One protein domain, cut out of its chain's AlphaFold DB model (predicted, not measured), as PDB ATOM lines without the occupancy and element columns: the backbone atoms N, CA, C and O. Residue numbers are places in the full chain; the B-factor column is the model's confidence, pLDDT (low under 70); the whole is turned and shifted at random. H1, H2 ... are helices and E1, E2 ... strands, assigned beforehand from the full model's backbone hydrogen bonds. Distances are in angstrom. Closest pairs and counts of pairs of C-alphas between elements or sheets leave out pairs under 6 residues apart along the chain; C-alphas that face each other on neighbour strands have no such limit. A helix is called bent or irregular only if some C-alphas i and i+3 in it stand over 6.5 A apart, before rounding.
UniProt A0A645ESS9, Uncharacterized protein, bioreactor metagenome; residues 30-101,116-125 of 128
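What this domain is: This is residues 30 to 101 and 116 to 125 of the 128 residues of an uncharacterized protein of bioreactor metagenome (UniProt A0A645ESS9). A short pair of parallel strands, E1 and E2, lies near the middle of a loop-rich body, with four short helices set round it, no two of them touching. The printed part has 82 residues, with four named helices and two named strands in the order H1, H2, E1, H3, E2, H4; under half of the residues are in named elements, and of the 35 that are, helices hold 29 and strands 6, a class of mostly helix. The whole is compact, radius of gyration of the C-alphas 12.6 A, spanning 33 by 28 by 27 A.

Where its parts are: H1, residues 30 to 39, begins at C-alpha 30 (-45.566, -4.477, 5.889) and is 14.3 A long. H2 is residues 56 to 60, E1 71 to 73. H3, 77 to 85, is 14.1 A long and irregular, C-alphas 78 and 81 being 7.2 A apart. E2 is 94 to 96; H4, 121 to 125, ends at C-alpha 125 (-49.085, -25.234, 21.586).

How they stand to each other: E1 and E2 are parallel at 23 degrees; N 72 and O 94 are within hydrogen-bond range, 2.9 A. E1, H3 and E2 form a strand-helix-strand unit, a helix between parallel neighbours, with a right-handed crossover. H1 and H2 are apart, as are E1 and H4. Every O i to N i+4 pair is within hydrogen-bond range in H1 and H2, 3 of 5 in H3, 0 of 1 in H4, where 2 of 2 O i to N i+3 pairs are.

The domain as a whole: Residues 102 to 115 are not printed, a 25.5 A gap between C-alphas 101 and 116. The link H1 to H2 is long, 16 residues. No printed residue is under 70 in pLDDT.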
ATOM      1  N   LEU A  30     -45.870  -4.014   4.535       94.56
ATOM      2  CA  LEU A  30     -45.566  -4.477   5.889       94.56
ATOM      3  C   LEU A  30     -46.857  -4.707   6.695       94.56
ATOM      4  O   LEU A  30     -47.012  -5.734   7.359       94.56
ATOM      5  N   GLU A  31     -47.807  -3.782   6.577       96.38
ATOM      6  CA  GLU A  31     -49.125  -3.810   7.212       96.38
ATOM      7  C   GLU A  31     -49.956  -4.990   6.705       96.38
ATOM      8  O   GLU A  31     -50.493  -5.753   7.510       96.38
ATOM      9  N   GLU A  32     -50.026  -5.186   5.382       97.31
ATOM     10  CA  GLU A  32     -50.756  -6.302   4.774       97.31
ATOM     11  C   GLU A  32     -50.175  -7.650   5.202       97.31
ATOM     12  O   GLU A  32     -50.920  -8.572   5.545       97.31
ATOM     13  N   THR A  33     -48.846  -7.763   5.223       96.56
ATOM     14  CA  THR A  33     -48.149  -8.981   5.649       96.56
ATOM     15  C   THR A  33     -48.454  -9.293   7.113       96.56
ATOM     16  O   THR A  33     -48.838 -10.418   7.445       96.56
ATOM     17  N   ALA A  34     -48.368  -8.290   7.992       97.38
ATOM     18  CA  ALA A  34     -48.672  -8.453   9.408       97.38
ATOM     19  C   ALA A  34     -50.157  -8.785   9.649       97.38
ATOM     20  O   ALA A  34     -50.472  -9.637  10.480       97.38
ATOM     21  N   ALA A  35     -51.080  -8.153   8.919       97.44
ATOM     22  CA  ALA A  35     -52.511  -8.438   9.008       97.44
ATOM     23  C   ALA A  35     -52.840  -9.871   8.561       97.44
ATOM     24  O   ALA A  35     -53.572 -10.579   9.253       97.44
ATOM     25  N   ARG A  36     -52.253 -10.333   7.450       97.31
ATOM     26  CA  ARG A  36     -52.425 -11.707   6.949       97.31
ATOM     27  C   ARG A  36     -51.870 -12.746   7.916       97.31
ATOM     28  O   ARG A  36     -52.538 -13.744   8.159       97.31
ATOM     29  N   CYS A  37     -50.692 -12.502   8.494       96.38
ATOM     30  CA  CYS A  37     -50.111 -13.376   9.512       96.38
ATOM     31  C   CYS A  37     -51.068 -13.552  10.704       96.38
ATOM     32  O   CYS A  37     -51.399 -14.681  11.062       96.38
ATOM     33  N   ARG A  38     -51.598 -12.444  11.242       95.56
ATOM     34  CA  ARG A  38     -52.568 -12.480  12.349       95.56
ATOM     35  C   ARG A  38     -53.872 -13.186  11.975       95.56
ATOM     36  O   ARG A  38     -54.401 -13.939  12.783       95.56
ATOM     37  N   ALA A  39     -54.377 -12.989  10.756       96.56
ATOM     38  CA  ALA A  39     -55.594 -13.654  10.279       96.56
ATOM     39  C   ALA A  39     -55.465 -15.188  10.214       96.56
ATOM     40  O   ALA A  39     -56.471 -15.888  10.280       96.56
ATOM     41  N   LEU A  40     -54.237 -15.705  10.111       94.56
ATOM     42  CA  LEU A  40     -53.924 -17.135  10.164       94.56
ATOM     43  C   LEU A  40     -53.628 -17.635  11.590       94.56
ATOM     44  O   LEU A  40     -53.205 -18.773  11.756       94.56
ATOM     45  N   GLY A  41     -53.818 -16.799  12.617       93.06
ATOM     46  CA  GLY A  41     -53.485 -17.123  14.008       93.06
ATOM     47  C   GLY A  41     -51.993 -17.007  14.342       93.06
ATOM     48  O   GLY A  41     -51.574 -17.428  15.417       93.06
ATOM     49  N   GLY A  42     -51.183 -16.446  13.438       94.25
ATOM     50  CA  GLY A  42     -49.755 -16.231  13.653       94.25
ATOM     51  C   GLY A  42     -49.437 -14.932  14.398       94.25
ATOM     52  O   GLY A  42     -50.252 -14.009  14.475       94.25
ATOM     53  N   VAL A  43     -48.200 -14.837  14.896       95.75
ATOM     54  CA  VAL A  43     -47.630 -13.602  15.454       95.75
ATOM     55  C   VAL A  43     -46.591 -13.061  14.470       95.75
ATOM     56  O   VAL A  43     -45.585 -13.730  14.237       95.75
ATOM     57  N   PRO A  44     -46.799 -11.877  13.868       96.62
ATOM     58  CA  PRO A  44     -45.822 -11.318  12.951       96.62
ATOM     59  C   PRO A  44     -44.618 -10.782  13.732       96.62
ATOM     60  O   PRO A  44     -44.775  -9.967  14.642       96.62
ATOM     61  N   VAL A  45     -43.421 -11.225  13.349       97.00
ATOM     62  CA  VAL A  45     -42.144 -10.807  13.939       97.00
ATOM     63  C   VAL A  45     -41.234 -10.332  12.807       97.00
ATOM     64  O   VAL A  45     -40.845 -11.146  11.968       97.00
ATOM     65  N   PRO A  46     -40.910  -9.032  12.725       96.81
ATOM     66  CA  PRO A  46     -39.912  -8.544  11.786       96.81
ATOM     67  C   PRO A  46     -38.557  -9.186  12.089       96.81
ATOM     68  O   PRO A  46     -38.041  -9.051  13.202       96.81
ATOM     69  N   ALA A  47     -38.014  -9.900  11.105       95.75
ATOM     70  CA  ALA A  47     -36.743 -10.601  11.224       95.75
ATOM     71  C   ALA A  47     -35.564  -9.617  11.188       95.75
ATOM     72  O   ALA A  47     -35.640  -8.600  10.484       95.75
ATOM     73  N   HIS A  48     -34.495  -9.944  11.928       95.69
ATOM     74  CA  HIS A  48     -33.167  -9.305  11.890       95.69
ATOM     75  C   HIS A  48     -33.212  -7.788  11.585       95.69
ATOM     76  O   HIS A  48     -32.638  -7.305  10.600       95.69
ATOM     77  N   VAL A  49     -33.983  -7.031  12.377       97.44
ATOM     78  CA  VAL A  49     -34.431  -5.669  12.019       97.44
ATOM     79  C   VAL A  49     -33.297  -4.661  11.880       97.44
ATOM     80  O   VAL A  49     -33.488  -3.627  11.251       97.44
ATOM     81  N   ASP A  50     -32.138  -4.968  12.441       96.69
ATOM     82  CA  ASP A  50     -30.924  -4.168  12.558       96.69
ATOM     83  C   ASP A  50     -29.836  -4.505  11.532       96.69
ATOM     84  O   ASP A  50     -28.806  -3.834  11.522       96.69
ATOM     85  N   ARG A  51     -30.044  -5.478  10.631       94.88
ATOM     86  CA  ARG A  51     -29.089  -5.715   9.533       94.88
ATOM     87  C   ARG A  51     -28.974  -4.502   8.606       94.88
ATOM     88  O   ARG A  51     -29.959  -3.830   8.322       94.88
ATOM     89  N   ASP A  52     -27.797  -4.307   8.018       92.62
ATOM     90  CA  ASP A  52     -27.530  -3.200   7.086       92.62
ATOM     91  C   ASP A  52     -28.249  -3.320   5.728       92.62
ATOM     92  O   ASP A  52     -28.256  -2.380   4.934       92.62
ATOM     93  N   SER A  53     -28.853  -4.473   5.431       91.19
ATOM     94  CA  SER A  53     -29.615  -4.699   4.200       91.19
ATOM     95  C   SER A  53     -30.804  -5.622   4.446       91.19
ATOM     96  O   SER A  53     -30.751  -6.479   5.326       91.19
ATOM     97  N   TYR A  54     -31.867  -5.433   3.658       90.00
ATOM     98  CA  TYR A  54     -33.112  -6.215   3.714       90.00
ATOM     99  C   TYR A  54     -33.770  -6.272   5.104       90.00
ATOM    100  O   TYR A  54     -34.513  -7.200   5.411       90.00
ATOM    101  N   SER A  55     -33.527  -5.258   5.933       94.88
ATOM    102  CA  SER A  55     -34.125  -5.110   7.258       94.88
ATOM    103  C   SER A  55     -35.051  -3.901   7.314       94.88
ATOM    104  O   SER A  55     -34.882  -2.935   6.557       94.88
ATOM    105  N   VAL A  56     -35.987  -3.908   8.263       96.06
ATOM    106  CA  VAL A  56     -36.880  -2.764   8.495       96.06
ATOM    107  C   VAL A  56     -36.081  -1.488   8.762       96.06
ATOM    108  O   VAL A  56     -36.379  -0.455   8.165       96.06
ATOM    109  N   LEU A  57     -35.033  -1.541   9.593       97.00
ATOM    110  CA  LEU A  57     -34.267  -0.344   9.935       97.00
ATOM    111  C   LEU A  57     -33.380   0.151   8.788       97.00
ATOM    112  O   LEU A  57     -33.141   1.356   8.716       97.00
ATOM    113  N   SER A  58     -32.916  -0.728   7.892       96.00
ATOM    114  CA  SER A  58     -32.169  -0.322   6.690       96.00
ATOM    115  C   SER A  58     -33.051   0.369   5.646       96.00
ATOM    116  O   SER A  58     -32.582   1.255   4.937       96.00
ATOM    117  N   VAL A  59     -34.331  -0.015   5.563       94.75
ATOM    118  CA  VAL A  59     -35.266   0.479   4.541       94.75
ATOM    119  C   VAL A  59     -36.047   1.695   5.034       94.75
ATOM    120  O   VAL A  59     -36.199   2.666   4.297       94.75
ATOM    121  N   LEU A  60     -36.545   1.653   6.271       95.44
ATOM    122  CA  LEU A  60     -37.431   2.676   6.839       95.44
ATOM    123  C   LEU A  60     -36.733   3.582   7.863       95.44
ATOM    124  O   LEU A  60     -37.292   4.597   8.268       95.44
ATOM    125  N   GLY A  61     -35.527   3.228   8.319       96.62
ATOM    126  CA  GLY A  61     -34.779   3.972   9.341       96.62
ATOM    127  C   GLY A  61     -35.231   3.706  10.784       96.62
ATOM    128  O   GLY A  61     -34.412   3.794  11.703       96.62
ATOM    129  N   LEU A  62     -36.495   3.327  10.979       96.88
ATOM    130  CA  LEU A  62     -37.133   3.003  12.258       96.88
ATOM    131  C   LEU A  62     -38.213   1.926  12.072       96.88
ATOM    132  O   LEU A  62     -38.688   1.709  10.957       96.88
ATOM    133  N   LEU A  63     -38.610   1.262  13.158       97.31
ATOM    134  CA  LEU A  63     -39.794   0.404  13.167       97.31
ATOM    135  C   LEU A  63     -41.046   1.290  13.278       97.31
ATOM    136  O   LEU A  63     -41.186   1.991  14.285       97.31
ATOM    137  N   PRO A  64     -41.930   1.310  12.267       94.69
ATOM    138  CA  PRO A  64     -43.115   2.154  12.313       94.69
ATOM    139  C   PRO A  64     -44.061   1.706  13.440       94.69
ATOM    140  O   PRO A  64     -44.069   0.529  13.806       94.69
ATOM    141  N   PRO A  65     -44.869   2.628  13.998       91.69
ATOM    142  CA  PRO A  65     -45.822   2.294  15.059       91.69
ATOM    143  C   PRO A  65     -46.934   1.363  14.565       91.69
ATOM    144  O   PRO A  65     -47.463   0.577  15.345       91.69
ATOM    145  N   GLU A  66     -47.257   1.439  13.273       94.31
ATOM    146  CA  GLU A  66     -48.148   0.510  12.595       94.31
ATOM    147  C   GLU A  66     -47.384  -0.236  11.492       94.31
ATOM    148  O   GLU A  66     -46.605   0.391  10.772       94.31
ATOM    149  N   PRO A  67     -47.589  -1.556  11.344       94.50
ATOM    150  CA  PRO A  67     -48.472  -2.385  12.165       94.50
ATOM    151  C   PRO A  67     -47.890  -2.626  13.573       94.50
ATOM    152  O   PRO A  67     -46.690  -2.832  13.724       94.50
ATOM    153  N   ALA A  68     -48.744  -2.666  14.600       93.94
ATOM    154  CA  ALA A  68     -48.311  -2.867  15.988       93.94
ATOM    155  C   ALA A  68     -47.689  -4.262  16.234       93.94
ATOM    156  O   ALA A  68     -48.390  -5.253  16.473       93.94
ATOM    157  N   PHE A  69     -46.364  -4.362  16.146       97.00
ATOM    158  CA  PHE A  69     -45.617  -5.576  16.480       97.00
ATOM    159  C   PHE A  69     -45.463  -5.728  17.996       97.00
ATOM    160  O   PHE A  69     -45.317  -4.742  18.712       97.00
ATOM    161  N   CYS A  70     -45.472  -6.970  18.480       96.31
ATOM    162  CA  CYS A  70     -45.228  -7.288  19.894       96.31
ATOM    163  C   CYS A  70     -43.833  -7.883  20.130       96.31
ATOM    164  O   CYS A  70     -43.376  -7.950  21.268       96.31
ATOM    165  N   ALA A  71     -43.164  -8.307  19.059       96.50
ATOM    166  CA  ALA A  71     -41.819  -8.844  19.095       96.50
ATOM    167  C   ALA A  71     -41.039  -8.431  17.844       96.50
ATOM    168  O   ALA A  71     -41.629  -8.181  16.789       96.50
ATOM    169  N   VAL A  72     -39.717  -8.397  17.966       97.44
ATOM    170  CA  VAL A  72     -38.767  -8.224  16.861       97.44
ATOM    171  C   VAL A  72     -37.610  -9.192  17.033       97.44
ATOM    172  O   VAL A  72     -37.275  -9.586  18.150       97.44
ATOM    173  N   GLU A  73     -36.963  -9.544  15.935       96.88
ATOM    174  CA  GLU A  73     -35.687 -10.245  15.977       96.88
ATOM    175  C   GLU A  73     -34.545  -9.266  15.704       96.88
ATOM    176  O   GLU A  73     -34.594  -8.497  14.741       96.88
ATOM    177  N   LEU A  74     -33.508  -9.319  16.537       96.25
ATOM    178  CA  LEU A  74     -32.237  -8.651  16.289       96.25
ATOM    179  C   LEU A  74     -31.190  -9.655  15.815       96.25
ATOM    180  O   LEU A  74     -31.091 -10.767  16.332       96.25
ATOM    181  N   HIS A  75     -30.386  -9.216  14.856       94.50
ATOM    182  CA  HIS A  75     -29.162  -9.872  14.439       94.50
ATOM    183  C   HIS A  75     -28.048  -9.665  15.473       94.50
ATOM    184  O   HIS A  75     -27.403 -10.635  15.864       94.50
ATOM    185  N   ASP A  76     -27.848  -8.426  15.943       93.88
ATOM    186  CA  ASP A  76     -26.923  -8.100  17.028       93.88
ATOM    187  C   ASP A  76     -27.685  -7.541  18.249       93.88
ATOM    188  O   ASP A  76     -28.023  -6.350  18.311       93.88
ATOM    189  N   PRO A  77     -27.941  -8.367  19.283       92.12
ATOM    190  CA  PRO A  77     -28.654  -7.922  20.476       92.12
ATOM    191  C   PRO A  77     -27.912  -6.820  21.254       92.12
ATOM    192  O   PRO A  77     -28.545  -6.109  22.040       92.12
ATOM    193  N   ALA A  78     -26.603  -6.620  21.036       95.69
ATOM    194  CA  ALA A  78     -25.849  -5.543  21.676       95.69
ATOM    195  C   ALA A  78     -26.303  -4.143  21.222       95.69
ATOM    196  O   ALA A  78     -26.083  -3.161  21.939       95.69
ATOM    197  N   LEU A  79     -26.980  -4.033  20.072       96.19
ATOM    198  CA  LEU A  79     -27.482  -2.763  19.544       96.19
ATOM    199  C   LEU A  79     -28.778  -2.292  20.216       96.19
ATOM    200  O   LEU A  79     -29.090  -1.096  20.156       96.19
ATOM    201  N   LEU A  80     -29.508  -3.181  20.902       97.19
ATOM    202  CA  LEU A  80     -30.817  -2.881  21.496       97.19
ATOM    203  C   LEU A  80     -30.827  -1.597  22.351       97.19
ATOM    204  O   LEU A  80     -31.678  -0.738  22.097       97.19
ATOM    205  N   PRO A  81     -29.897  -1.371  23.308       97.81
ATOM    206  CA  PRO A  81     -29.927  -0.160  24.131       97.81
ATOM    207  C   PRO A  81     -29.803   1.131  23.308       97.81
ATOM    208  O   PRO A  81     -30.408   2.150  23.641       97.81
ATOM    209  N   GLY A  82     -29.028   1.100  22.218       97.94
ATOM    210  CA  GLY A  82     -28.878   2.233  21.305       97.94
ATOM    211  C   GLY A  82     -30.128   2.478  20.461       97.94
ATOM    212  O   GLY A  82     -30.542   3.629  20.296       97.94
ATOM    213  N   LEU A  83     -30.758   1.410  19.970       97.81
ATOM    214  CA  LEU A  83     -31.983   1.482  19.173       97.81
ATOM    215  C   LEU A  83     -33.168   2.024  19.983       97.81
ATOM    216  O   LEU A  83     -33.897   2.882  19.485       97.81
ATOM    217  N   LEU A  84     -33.298   1.611  21.247       97.44
ATOM    218  CA  LEU A  84     -34.301   2.152  22.171       97.44
ATOM    219  C   LEU A  84     -34.049   3.632  22.479       97.44
ATOM    220  O   LEU A  84     -34.954   4.456  22.379       97.44
ATOM    221  N   ARG A  85     -32.801   4.000  22.802       97.88
ATOM    222  CA  ARG A  85     -32.433   5.390  23.130       97.88
ATOM    223  C   ARG A  85     -32.656   6.359  21.969       97.88
ATOM    224  O   ARG A  85     -32.964   7.521  22.201       97.88
ATOM    225  N   THR A  86     -32.468   5.897  20.735       97.38
ATOM    226  CA  THR A  86     -32.678   6.707  19.525       97.38
ATOM    227  C   THR A  86     -34.132   6.723  19.052       97.38
ATOM    228  O   THR A  86     -34.451   7.476  18.137       97.38
ATOM    229  N   GLY A  87     -35.011   5.909  19.646       96.19
ATOM    230  CA  GLY A  87     -36.404   5.764  19.216       96.19
ATOM    231  C   GLY A  87     -36.576   5.004  17.898       96.19
ATOM    232  O   GLY A  87     -37.665   5.007  17.333       96.19
ATOM    233  N   ARG A  88     -35.521   4.347  17.395       97.00
ATOM    234  CA  ARG A  88     -35.590   3.519  16.178       97.00
ATOM    235  C   ARG A  88     -36.357   2.222  16.413       97.00
ATOM    236  O   ARG A  88     -36.952   1.701  15.474       97.00
ATOM    237  N   LEU A  89     -36.347   1.725  17.650       97.19
ATOM    238  CA  LEU A  89     -37.244   0.676  18.124       97.19
ATOM    239  C   LEU A  89     -38.050   1.197  19.322       97.19
ATOM    240  O   LEU A  89     -37.462   1.822  20.210       97.19
ATOM    241  N   PRO A  90     -39.368   0.939  19.382       94.75
ATOM    242  CA  PRO A  90     -40.157   1.234  20.565       94.75
ATOM    243  C   PRO A  90     -39.809   0.268  21.708       94.75
ATOM    244  O   PRO A  90     -39.397  -0.872  21.491       94.75
ATOM    245  N   GLY A  91     -39.981   0.731  22.947       94.12
ATOM    246  CA  GLY A  91     -39.874  -0.126  24.128       94.12
ATOM    247  C   GLY A  91     -41.062  -1.085  24.261       94.12
ATOM    248  O   GLY A  91     -42.105  -0.886  23.645       94.12
ATOM    249  N   GLY A  92     -40.909  -2.113  25.100       92.88
ATOM    250  CA  GLY A  92     -41.977  -3.081  25.395       92.88
ATOM    251  C   GLY A  92     -42.123  -4.217  24.378       92.88
ATOM    252  O   GLY A  92     -42.979  -5.075  24.564       92.88
ATOM    253  N   LEU A  93     -41.284  -4.246  23.340       95.12
ATOM    254  CA  LEU A  93     -41.179  -5.374  22.421       95.12
ATOM    255  C   LEU A  93     -40.414  -6.531  23.069       95.12
ATOM    256  O   LEU A  93     -39.372  -6.322  23.694       95.12
ATOM    257  N   GLU A  94     -40.887  -7.755  22.853       95.62
ATOM    258  CA  GLU A  94     -40.064  -8.939  23.071       95.62
ATOM    259  C   GLU A  94     -38.966  -9.012  22.000       95.62
ATOM    260  O   GLU A  94     -39.214  -8.773  20.818       95.62
ATOM    261  N   VAL A  95     -37.735  -9.313  22.410       94.88
ATOM    262  CA  VAL A  95     -36.579  -9.348  21.509       94.88
ATOM    263  C   VAL A  95     -36.090 -10.778  21.367       94.88
ATOM    264  O   VAL A  95     -35.708 -11.417  22.349       94.88
ATOM    265  N   LEU A  96     -36.076 -11.256  20.128       93.25
ATOM    266  CA  LEU A  96     -35.508 -12.538  19.740       93.25
ATOM    267  C   LEU A  96     -34.116 -12.352  19.144       93.25
ATOM    268  O   LEU A  96     -33.783 -11.292  18.614       93.25
ATOM    269  N   CYS A  97     -33.336 -13.424  19.182       90.81
ATOM    270  CA  CYS A  97     -32.086 -13.548  18.450       90.81
ATOM    271  C   CYS A  97     -32.016 -14.973  17.898       90.81
ATOM    272  O   CYS A  97     -32.130 -15.934  18.666       90.81
ATOM    273  N   SER A  98     -31.836 -15.113  16.586       89.69
ATOM    274  CA  SER A  98     -31.625 -16.405  15.930       89.69
ATOM    275  C   SER A  98     -30.409 -16.357  15.003       89.69
ATOM    276  O   SER A  98     -29.799 -15.305  14.808       89.69
ATOM    277  N   SER A  99     -30.008 -17.515  14.476       87.75
ATOM    278  CA  SER A  99     -28.813 -17.628  13.640       87.75
ATOM    279  C   SER A  99     -29.011 -17.218  12.184       87.75
ATOM    280  O   SER A  99     -28.006 -17.003  11.509       87.75
ATOM    281  N   ASP A 100     -30.252 -17.156  11.680       90.00
ATOM    282  CA  ASP A 100     -30.531 -16.968  10.242       90.00
ATOM    283  C   ASP A 100     -29.666 -17.912   9.363       90.00
ATOM    284  O   ASP A 100     -29.032 -17.537   8.370       90.00
ATOM    285  N   ALA A 101     -29.536 -19.163   9.820       91.19
ATOM    286  CA  ALA A 101     -28.581 -20.124   9.285       91.19
ATOM    287  C   ALA A 101     -28.961 -20.591   7.873       91.19
ATOM    288  O   ALA A 101     -30.056 -21.095   7.639       91.19
ATOM    289  N   GLU A 116     -42.174 -18.267  29.749       88.12
ATOM    290  CA  GLU A 116     -43.583 -18.682  29.880       88.12
ATOM    291  C   GLU A 116     -44.569 -17.539  29.586       88.12
ATOM    292  O   GLU A 116     -45.686 -17.774  29.137       88.12
ATOM    293  N   THR A 117     -44.144 -16.291  29.799       91.88
ATOM    294  CA  THR A 117     -44.916 -15.079  29.493       91.88
ATOM    295  C   THR A 117     -44.617 -14.503  28.106       91.88
ATOM    296  O   THR A 117     -44.964 -13.351  27.849       91.88
ATOM    297  N   SER A 118     -43.913 -15.239  27.242       94.12
ATOM    298  CA  SER A 118     -43.578 -14.789  25.891       94.12
ATOM    299  C   SER A 118     -44.843 -14.549  25.070       94.12
ATOM    300  O   SER A 118     -45.787 -15.344  25.108       94.12
ATOM    301  N   VAL A 119     -44.836 -13.501  24.246       93.81
ATOM    302  CA  VAL A 119     -45.915 -13.238  23.280       93.81
ATOM    303  C   VAL A 119     -46.004 -14.329  22.207       93.81
ATOM    304  O   VAL A 119     -47.016 -14.445  21.522       93.81
ATOM    305  N   LEU A 120     -44.954 -15.142  22.074       92.94
ATOM    306  CA  LEU A 120     -44.853 -16.254  21.132       92.94
ATOM    307  C   LEU A 120     -45.205 -17.600  21.767       92.94
ATOM    308  O   LEU A 120     -45.345 -18.585  21.044       92.94
ATOM    309  N   GLN A 121     -45.403 -17.655  23.088       91.38
ATOM    310  CA  GLN A 121     -45.772 -18.878  23.799       91.38
ATOM    311  C   GLN A 121     -46.988 -19.606  23.187       91.38
ATOM    312  O   GLN A 121     -46.934 -20.834  23.080       91.38
ATOM    313  N   PRO A 122     -48.053 -18.917  22.710       87.88
ATOM    314  CA  PRO A 122     -49.187 -19.589  22.071       87.88
ATOM    315  C   PRO A 122     -48.809 -20.421  20.838       87.88
ATOM    316  O   PRO A 122     -49.478 -21.408  20.540       87.88
ATOM    317  N   LEU A 123     -47.722 -20.068  20.140       88.81
ATOM    318  CA  LEU A 123     -47.275 -20.775  18.938       88.81
ATOM    319  C   LEU A 123     -46.682 -22.157  19.248       88.81
ATOM    320  O   LEU A 123     -46.713 -23.026  18.384       88.81
ATOM    321  N   LEU A 124     -46.187 -22.396  20.469       85.69
ATOM    322  CA  LEU A 124     -45.630 -23.699  20.869       85.69
ATOM    323  C   LEU A 124     -46.702 -24.772  21.103       85.69
ATOM    324  O   LEU A 124     -46.397 -25.963  21.115       85.69
ATOM    325  N   HIS A 125     -47.950 -24.353  21.306       78.75
ATOM    326  CA  HIS A 125     -49.085 -25.234  21.586       78.75
ATOM    327  C   HIS A 125     -50.104 -25.263  20.444       78.75
ATOM    328  O   HIS A 125     -51.141 -25.918  20.567       78.75
TER     329      HIS A 125